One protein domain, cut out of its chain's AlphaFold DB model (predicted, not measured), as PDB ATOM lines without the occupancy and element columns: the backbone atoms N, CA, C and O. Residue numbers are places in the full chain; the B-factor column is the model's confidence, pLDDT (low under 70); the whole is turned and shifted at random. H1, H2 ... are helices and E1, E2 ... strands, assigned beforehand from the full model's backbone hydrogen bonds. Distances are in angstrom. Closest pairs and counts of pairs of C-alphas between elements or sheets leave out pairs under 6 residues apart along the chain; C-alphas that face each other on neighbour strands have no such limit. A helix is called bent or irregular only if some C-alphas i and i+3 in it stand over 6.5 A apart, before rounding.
ATOM      1  N   LYS A   2     105.641 126.457  66.259       69.19
ATOM      2  CA  LYS A   2     104.831 126.497  67.503       69.19
ATOM      3  C   LYS A   2     105.236 125.451  68.563       69.19
ATOM      4  O   LYS A   2     105.277 125.758  69.747       69.19
ATOM      5  N   THR A   3     105.582 124.236  68.136       75.62
ATOM      6  CA  THR A   3     106.004 123.133  69.022       75.62
ATOM      7  C   THR A   3     107.344 123.398  69.707       75.62
ATOM      8  O   THR A   3     107.487 123.141  70.896       75.62
ATOM      9  N   SER A   4     108.302 123.977  68.981       80.25
ATOM     10  CA  SER A   4     109.632 124.305  69.502       80.25
ATOM     11  C   SER A   4     109.579 125.371  70.599       80.25
ATOM     12  O   SER A   4     110.278 125.255  71.598       80.25
ATOM     13  N   VAL A   5     108.714 126.379  70.445       89.06
ATOM     14  CA  VAL A   5     108.524 127.434  71.455       89.06
ATOM     15  C   VAL A   5     107.864 126.876  72.715       89.06
ATOM     16  O   VAL A   5     108.313 127.172  73.816       89.06
ATOM     17  N   SER A   6     106.849 126.020  72.559       89.75
ATOM     18  CA  SER A   6     106.193 125.357  73.694       89.75
ATOM     19  C   SER A   6     107.182 124.522  74.511       89.75
ATOM     20  O   SER A   6     107.248 124.654  75.731       89.75
ATOM     21  N   LEU A   7     108.022 123.732  73.832       91.25
ATOM     22  CA  LEU A   7     109.047 122.926  74.492       91.25
ATOM     23  C   LEU A   7     110.020 123.797  75.298       91.25
ATOM     24  O   LEU A   7     110.332 123.464  76.434       91.25
ATOM     25  N   LEU A   8     110.446 124.930  74.736       91.19
ATOM     26  CA  LEU A   8     111.383 125.853  75.378       91.19
ATOM     27  C   LEU A   8     110.787 126.496  76.640       91.19
ATOM     28  O   LEU A   8     111.472 126.652  77.649       91.19
ATOM     29  N   ILE A   9     109.495 126.827  76.615       90.94
ATOM     30  CA  ILE A   9     108.787 127.369  77.780       90.94
ATOM     31  C   ILE A   9     108.693 126.311  78.883       90.94
ATOM     32  O   ILE A   9     109.018 126.599  80.033       90.94
ATOM     33  N   VAL A  10     108.304 125.081  78.539       90.38
ATOM     34  CA  VAL A  10     108.168 123.989  79.515       90.38
ATOM     35  C   VAL A  10     109.513 123.640  80.149       90.38
ATOM     36  O   VAL A  10     109.593 123.513  81.369       90.38
ATOM     37  N   THR A  11     110.584 123.537  79.357       89.25
ATOM     38  CA  THR A  11     111.922 123.250  79.897       89.25
ATOM     39  C   THR A  11     112.431 124.384  80.774       89.25
ATOM     40  O   THR A  11     113.039 124.122  81.807       89.25
ATOM     41  N   THR A  12     112.134 125.639  80.428       88.19
ATOM     42  CA  THR A  12     112.482 126.790  81.269       88.19
ATOM     43  C   THR A  12     111.732 126.739  82.599       88.19
ATOM     44  O   THR A  12     112.350 126.853  83.652       88.19
ATOM     45  N   ILE A  13     110.423 126.488  82.593       88.31
ATOM     46  CA  ILE A  13     109.657 126.365  83.841       88.31
ATOM     47  C   ILE A  13     110.220 125.224  84.694       88.31
ATOM     48  O   ILE A  13     110.503 125.423  85.869       88.31
ATOM     49  N   PHE A  14     110.472 124.055  84.106       88.38
ATOM     50  CA  PHE A  14     111.009 122.904  84.833       88.38
ATOM     51  C   PHE A  14     112.393 123.168  85.449       88.38
ATOM     52  O   PHE A  14     112.654 122.815  86.602       88.38
ATOM     53  N   LEU A  15     113.284 123.823  84.700       86.69
ATOM     54  CA  LEU A  15     114.637 124.106  85.166       86.69
ATOM     55  C   LEU A  15     114.659 125.132  86.296       86.69
ATOM     56  O   LEU A  15     115.502 125.007  87.183       86.69
ATOM     57  N   TRP A  16     113.748 126.105  86.289       84.31
ATOM     58  CA  TRP A  16     113.753 127.235  87.221       84.31
ATOM     59  C   TRP A  16     112.734 127.121  88.362       84.31
ATOM     60  O   TRP A  16     112.868 127.842  89.342       84.31
ATOM     61  N   PHE A  17     111.753 126.220  88.295       84.62
ATOM     62  CA  PHE A  17     110.817 125.957  89.394       84.62
ATOM     63  C   PHE A  17     111.151 124.656  90.116       84.62
ATOM     64  O   PHE A  17     111.636 123.695  89.515       84.62
ATOM     65  N   GLY A  18     110.877 124.628  91.416       84.00
ATOM     66  CA  GLY A  18     110.957 123.431  92.240       84.00
ATOM     67  C   GLY A  18     109.877 123.408  93.316       84.00
ATOM     68  O   GLY A  18     109.194 124.404  93.557       84.00
ATOM     69  N   ILE A  19     109.724 122.255  93.955       82.69
ATOM     70  CA  ILE A  19     108.865 122.048  95.120       82.69
ATOM     71  C   ILE A  19     109.770 121.660  96.283       82.69
ATOM     72  O   ILE A  19     110.548 120.713  96.169       82.69
ATOM     73  N   LYS A  20     109.678 122.408  97.381       80.19
ATOM     74  CA  LYS A  20     110.284 122.047  98.658       80.19
ATOM     75  C   LYS A  20     109.292 121.185  99.431       80.19
ATOM     76  O   LYS A  20     108.142 121.587  99.592       80.19
ATOM     77  N   GLU A  21     109.752 120.045  99.916       81.06
ATOM     78  CA  GLU A  21     109.077 119.234 100.917       81.06
ATOM     79  C   GLU A  21     109.720 119.483 102.278       81.06
ATOM     80  O   GLU A  21     110.941 119.397 102.441       81.06
ATOM     81  N   ASP A  22     108.882 119.823 103.249       72.38
ATOM     82  CA  ASP A  22     109.281 119.962 104.637       72.38
ATOM     83  C   ASP A  22     108.778 118.741 105.425       72.38
ATOM     84  O   ASP A  22     107.576 118.664 105.707       72.38
ATOM     85  N   PRO A  23     109.651 117.757 105.729       66.50
ATOM     86  CA  PRO A  23     109.240 116.516 106.379       66.50
ATOM     87  C   PRO A  23     108.755 116.741 107.815       66.50
ATOM     88  O   PRO A  23     107.968 115.945 108.318       66.50
ATOM     89  N   GLU A  24     109.167 117.836 108.462       64.38
ATOM     90  CA  GLU A  24     108.739 118.181 109.822       64.38
ATOM     91  C   GLU A  24     107.268 118.633 109.863       64.38
ATOM     92  O   GLU A  24     106.549 118.368 110.826       64.38
ATOM     93  N   PHE A  25     106.787 119.254 108.782       66.62
ATOM     94  CA  PHE A  25     105.438 119.825 108.698       66.62
ATOM     95  C   PHE A  25     104.544 119.149 107.650       66.62
ATOM     96  O   PHE A  25     103.433 119.625 107.414       66.62
ATOM     97  N   PHE A  26     105.023 118.078 106.997       67.69
ATOM     98  CA  PHE A  26     104.379 117.435 105.839       67.69
ATOM     99  C   PHE A  26     103.869 118.461 104.811       67.69
ATOM    100  O   PHE A  26     102.763 118.352 104.273       67.69
ATOM    101  N   SER A  27     104.662 119.512 104.584       71.12
ATOM    102  CA  SER A  27     104.251 120.674 103.801       71.12
ATOM    103  C   SER A  27     105.005 120.741 102.482       71.12
ATOM    104  O   SER A  27     106.222 120.560 102.441       71.12
ATOM    105  N   TYR A  28     104.277 121.042 101.406       79.31
ATOM    106  CA  TYR A  28     104.837 121.251 100.076       79.31
ATOM    107  C   TYR A  28     104.722 122.723  99.698       79.31
ATOM    108  O   TYR A  28     103.620 123.270  99.624       79.31
ATOM    109  N   ALA A  29     105.856 123.357  99.412       75.94
ATOM    110  CA  ALA A  29     105.912 124.757  99.014       75.94
ATOM    111  C   ALA A  29     106.612 124.904  97.652       75.94
ATOM    112  O   ALA A  29     107.766 124.489  97.508       75.94
ATOM    113  N   PRO A  30     105.958 125.489  96.631       80.19
ATOM    114  CA  PRO A  30     106.627 125.802  95.376       80.19
ATOM    115  C   PRO A  30     107.617 126.954  95.575       80.19
ATOM    116  O   PRO A  30     107.347 127.902  96.313       80.19
ATOM    117  N   PHE A  31     108.747 126.907  94.876       78.06
ATOM    118  CA  PHE A  31     109.737 127.979  94.888       78.06
ATOM    119  C   PHE A  31     110.412 128.147  93.522       78.06
ATOM    120  O   PHE A  31     110.376 127.263  92.661       78.06
ATOM    121  N   ILE A  32     111.031 129.312  93.331       79.50
ATOM    122  CA  ILE A  32     111.833 129.625  92.147       79.50
ATOM    123  C   ILE A  32     113.300 129.407  92.511       79.50
ATOM    124  O   ILE A  32     113.816 130.008  93.452       79.50
ATOM    125  N   LYS A  33     113.975 128.541  91.760       79.12
ATOM    126  CA  LYS A  33     115.402 128.272  91.901       79.12
ATOM    127  C   LYS A  33     116.192 129.476  91.419       79.12
ATOM    128  O   LYS A  33     115.882 130.088  90.401       79.12
ATOM    129  N   THR A  34     117.287 129.759  92.099       74.44
ATOM    130  CA  THR A  34     118.221 130.815  91.695       74.44
ATOM    131  C   THR A  34     119.083 130.418  90.496       74.44
ATOM    132  O   THR A  34     119.702 131.279  89.869       74.44
ATOM    133  N   ARG A  35     119.137 129.119  90.171       76.06
ATOM    134  CA  ARG A  35     119.925 128.543  89.073       76.06
ATOM    135  C   ARG A  35     119.126 127.435  88.375       76.06
ATOM    136  O   ARG A  35     118.358 126.740  89.043       76.06
ATOM    137  N   PRO A  36     119.295 127.238  87.056       82.31
ATOM    138  CA  PRO A  36     118.603 126.172  86.351       82.31
ATOM    139  C   PRO A  36     119.135 124.812  86.813       82.31
ATOM    140  O   PRO A  36     120.340 124.565  86.773       82.31
ATOM    141  N   CYS A  37     118.236 123.926  87.231       82.00
ATOM    142  CA  CYS A  37     118.574 122.593  87.722       82.00
ATOM    143  C   CYS A  37     117.553 121.562  87.236       82.00
ATOM    144  O   CYS A  37     116.352 121.838  87.322       82.00
ATOM    145  N   PRO A  38     117.980 120.362  86.799       83.75
ATOM    146  CA  PRO A  38     117.055 119.291  86.433       83.75
ATOM    147  C   PRO A  38     116.323 118.679  87.640       83.75
ATOM    148  O   PRO A  38     115.341 117.964  87.455       83.75
ATOM    149  N   LYS A  39     116.769 118.948  88.872       81.69
ATOM    150  CA  LYS A  39     116.091 118.491  90.091       81.69
ATOM    151  C   LYS A  39     114.846 119.333  90.352       81.69
ATOM    152  O   LYS A  39     114.940 120.556  90.372       81.69
ATOM    153  N   PHE A  40     113.694 118.696  90.555       83.00
ATOM    154  CA  PHE A  40     112.414 119.388  90.767       83.00
ATOM    155  C   PHE A  40     111.938 119.357  92.226       83.00
ATOM    156  O   PHE A  40     111.387 120.346  92.696       83.00
ATOM    157  N   ILE A  41     112.181 118.259  92.945       82.25
ATOM    158  CA  ILE A  41     111.774 118.076  94.346       82.25
ATOM    159  C   ILE A  41     113.005 118.250  95.235       82.25
ATOM    160  O   ILE A  41     114.053 117.679  94.935       82.25
ATOM    161  N   PHE A  42     112.883 119.054  96.286       81.62
ATOM    162  CA  PHE A  42     113.937 119.344  97.254       81.62
ATOM    163  C   PHE A  42     113.432 119.010  98.644       81.62
ATOM    164  O   PHE A  42     112.320 119.400  98.994       81.62
ATOM    165  N   TYR A  43     114.261 118.342  99.430       78.75
ATOM    166  CA  TYR A  43     113.934 118.006 100.806       78.75
ATOM    167  C   TYR A  43     114.611 119.002 101.748       78.75
ATOM    168  O   TYR A  43     115.706 119.492 101.464       78.75
ATOM    169  N   SER A  44     113.940 119.361 102.844       70.25
ATOM    170  CA  SER A  44     114.571 120.152 103.907       70.25
ATOM    171  C   SER A  44     115.734 119.355 104.522       70.25
ATOM    172  O   SER A  44     115.560 118.157 104.763       70.25
ATOM    173  N   PRO A  45     116.909 119.966 104.763       66.25
ATOM    174  CA  PRO A  45     118.054 119.274 105.335       66.25
ATOM    175  C   PRO A  45     117.777 118.880 106.784       66.25
ATOM    176  O   PRO A  45     117.068 119.574 107.514       66.25
ATOM    177  N   VAL A  46     118.395 117.776 107.198       61.91
ATOM    178  CA  VAL A  46     118.267 117.213 108.548       61.91
ATOM    179  C   VAL A  46     118.900 118.128 109.610       61.91
ATOM    180  O   VAL A  46     118.487 118.085 110.758       61.91
ATOM    181  N   GLY A  47     119.819 119.029 109.236       53.84
ATOM    182  CA  GLY A  47     120.581 119.908 110.144       53.84
ATOM    183  C   GLY A  47     119.801 120.959 110.959       53.84
ATOM    184  O   GLY A  47     120.421 121.792 111.613       53.84
ATOM    185  N   MET A  48     118.463 120.948 110.937       53.97
ATOM    186  CA  MET A  48     117.614 121.655 111.919       53.97
ATOM    187  C   MET A  48     117.182 120.745 113.087       53.97
ATOM    188  O   MET A  48     116.546 121.214 114.028       53.97
ATOM    189  N   HIS A  55     126.098 110.382 110.677       60.94
ATOM    190  CA  HIS A  55     126.063 109.379 109.597       60.94
ATOM    191  C   HIS A  55     125.008 109.720 108.526       60.94
ATOM    192  O   HIS A  55     124.180 108.888 108.162       60.94
ATOM    193  N   LEU A  56     125.055 110.937 107.976       65.25
ATOM    194  CA  LEU A  56     124.250 111.281 106.798       65.25
ATOM    195  C   LEU A  56     124.618 110.358 105.630       65.25
ATOM    196  O   LEU A  56     125.791 110.235 105.249       65.25
ATOM    197  N   THR A  57     123.610 109.724 105.043       74.00
ATOM    198  CA  THR A  57     123.749 108.969 103.800       74.00
ATOM    199  C   THR A  57     124.168 109.904 102.661       74.00
ATOM    200  O   THR A  57     123.924 111.109 102.699       74.00
ATOM    201  N   GLU A  58     124.769 109.368 101.594       72.25
ATOM    202  CA  GLU A  58     125.163 110.180 100.425       72.25
ATOM    203  C   GLU A  58     123.994 110.984  99.836       72.25
ATOM    204  O   GLU A  58     124.186 112.084  99.321       72.25
ATOM    205  N   LYS A  59     122.768 110.457  99.949       72.06
ATOM    206  CA  LYS A  59     121.553 111.155  99.523       72.06
ATOM    207  C   LYS A  59     121.259 112.366 100.396       72.06
ATOM    208  O   LYS A  59     120.951 113.420  99.860       72.06
ATOM    209  N   GLU A  60     121.374 112.232 101.710       72.25
ATOM    210  CA  GLU A  60     121.117 113.333 102.640       72.25
ATOM    211  C   GLU A  60     122.193 114.414 102.527       72.25
ATOM    212  O   GLU A  60     121.851 115.590 102.462       72.25
ATOM    213  N   LYS A  61     123.466 114.030 102.354       74.38
ATOM    214  CA  LYS A  61     124.552 114.974 102.032       74.38
ATOM    215  C   LYS A  61     124.288 115.730 100.727       74.38
ATOM    216  O   LYS A  61     124.543 116.928 100.627       74.38
ATOM    217  N   TYR A  62     123.765 115.038  99.715       77.38
ATOM    218  CA  TYR A  62     123.369 115.664  98.458       77.38
ATOM    219  C   TYR A  62     122.178 116.619  98.632       77.38
ATOM    220  O   TYR A  62     122.174 117.699  98.044       77.38
ATOM    221  N   GLU A  63     121.170 116.254  99.430       77.19
ATOM    222  CA  GLU A  63     120.053 117.149  99.755       77.19
ATOM    223  C   GLU A  63     120.524 118.387 100.511       77.19
ATOM    224  O   GLU A  63     120.111 119.488 100.161       77.19
ATOM    225  N   GLU A  64     121.429 118.231 101.474       74.81
ATOM    226  CA  GLU A  64     122.014 119.334 102.230       74.81
ATOM    227  C   GLU A  64     122.807 120.278 101.324       74.81
ATOM    228  O   GLU A  64     122.522 121.473 101.296       74.81
ATOM    229  N   PHE A  65     123.684 119.747 100.468       75.31
ATOM    230  CA  PHE A  65     124.390 120.536  99.455       75.31
ATOM    231  C   PHE A  65     123.426 121.296  98.531       75.31
ATOM    232  O   PHE A  65     123.607 122.485  98.255       75.31
ATOM    233  N   MET A  66     122.377 120.629  98.038       74.69
ATOM    234  CA  MET A  66     121.383 121.270  97.175       74.69
ATOM    235  C   MET A  66     120.592 122.327  97.947       74.69
ATOM    236  O   MET A  66     120.342 123.415  97.429       74.69
ATOM    237  N   PHE A  67     120.225 122.061  99.194       73.75
ATOM    238  CA  PHE A  67     119.564 123.047 100.025       73.75
ATOM    239  C   PHE A  67     120.463 124.264 100.241       73.75
ATOM    240  O   PHE A  67     120.034 125.388 100.003       73.75
ATOM    241  N   GLU A  68     121.733 124.079 100.583       71.38
ATOM    242  CA  GLU A  68     122.661 125.193 100.742       71.38
ATOM    243  C   GLU A  68     122.806 126.015  99.454       71.38
ATOM    244  O   GLU A  68     122.682 127.243  99.458       71.38
ATOM    245  N   GLN A  69     122.983 125.342  98.322       71.19
ATOM    246  CA  GLN A  69     123.197 125.979  97.028       71.19
ATOM    247  C   GLN A  69     121.995 126.830  96.573       71.19
ATOM    248  O   GLN A  69     122.170 127.893  95.962       71.19
ATOM    249  N   TYR A  70     120.771 126.370  96.854       69.25
ATOM    250  CA  TYR A  70     119.535 126.999  96.380       69.25
ATOM    251  C   TYR A  70     118.816 127.848  97.440       69.25
ATOM    252  O   TYR A  70     118.094 128.769  97.061       69.25
ATOM    253  N   PHE A  71     119.058 127.601  98.732       66.19
ATOM    254  CA  PHE A  71     118.405 128.270  99.865       66.19
ATOM    255  C   PHE A  71     119.380 129.045 100.777       66.19
ATOM    256  O   PHE A  71     119.034 130.157 101.175       66.19
ATOM    257  N   SER A  72     120.587 128.535 101.075       55.88
ATOM    258  CA  SER A  72     121.570 129.203 101.967       55.88
ATOM    259  C   SER A  72     122.339 130.333 101.267       55.88
ATOM    260  O   SER A  72     122.362 131.472 101.736       55.88
ATOM    261  N   VAL A  73     122.894 130.074 100.075       51.22
ATOM    262  CA  VAL A  73     123.754 131.034  99.345       51.22
ATOM    263  C   VAL A  73     122.983 132.249  98.804       51.22
ATOM    264  O   VAL A  73     123.574 133.297  98.558       51.22
TER     265      VAL A  73
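AT A GLANCE: This is residues 2 to 48 and 55 to 73 of the 94 residues of an uncharacterized protein of Photobacterium galatheae (UniProt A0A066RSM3). A small sheet of three strands has one helix, H2, packed across it, and a second helix, H1, reaches away from the sheet as a long arm that leads straight into strand E1. The free part of this arm, residues 2 to 10 of H1, sticks out at one end of the longest axis: the whole spans 49 A along it, and the body without these residues spans 36 by 22 by 18 A. The printed part has 66 residues with two named helices and three named strands, in the order H1, E1, E2, E3, H2; the sheet runs E2, E1, E3 and is mixed, and the class is mixed, helices and strands. The whole is loose, with a radius of gyration of the C-alphas of 13.9 A and spans of 49 by 22 by 20 A.

IN THESE COORDINATES: Strand E1 is residues 17 to 22, 16.5 A from first to last C-alpha, and begins with C-alpha 17 at (110.817, 125.957, 89.394). E2 is residues 27 to 32, also 16.5 A, and E3 is residues 41 to 43, 6.8 A. H1, residues 2 to 16, measures 21.7 A and begins with C-alpha 2 at (104.831, 126.497, 67.503). H2, residues 58 to 72, measures 19.4 A and ends with C-alpha 72 at (121.570, 129.203, 101.967). H2 is neither bent nor irregular, but only just: C-alphas 69 and 72 are 6.1 A apart.

HOW THE PARTS SIT: E1 is the inner strand, with E2 and E3 as edge strands. E1 and E2 form a hairpin, antiparallel at 152 degrees between their directions; N 20 and O 29 are 2.8 A apart, within hydrogen-bond range. E1 and E3 are parallel at 32 degrees, with N 21 and O 42 at 2.8 A and N 42 and O 19 at 2.9 A. E2 and E3 are apart. H2 is on the sheet at a height over the sheet of 9.3 A, over E3 and only just over E1, where 3 of its C-alphas fall. It runs across the strands, at 79 degrees to E3 on the local plane. The closest C-alphas of E3 and H2 are those of Tyr 43 and Glu 63, 6.3 A apart. H1 only grazes the sheet, with residues 11 to 16; the closest C-alphas of H1 and E2, those of Trp 16 and Ile 32, are 5.8 A apart. H1 and H2 are apart. In H1 and H2 every O i to N i+4 pair is within hydrogen-bond range.

THE WHOLE: The C-alphas farthest apart, those of Lys 2 and His 55, are 50.2 A apart, and the outline is a rod. Without residues 2 to 10, which stand free, the body spans 36 by 22 by 18 A. Residues 49 to 54 are not printed, and C-alphas 48 and 55 are 15.1 A apart across this cut, in the link from E3 to H2. The links from H1 to E1 and from E1 to E2 are tight, and that from E2 to E3 is short. The mean pLDDT of the printed part is 76.2; it is under 70 at residue 2 and residues 23 to 26, 45 to 48, 55 to 56 and 70 to 73.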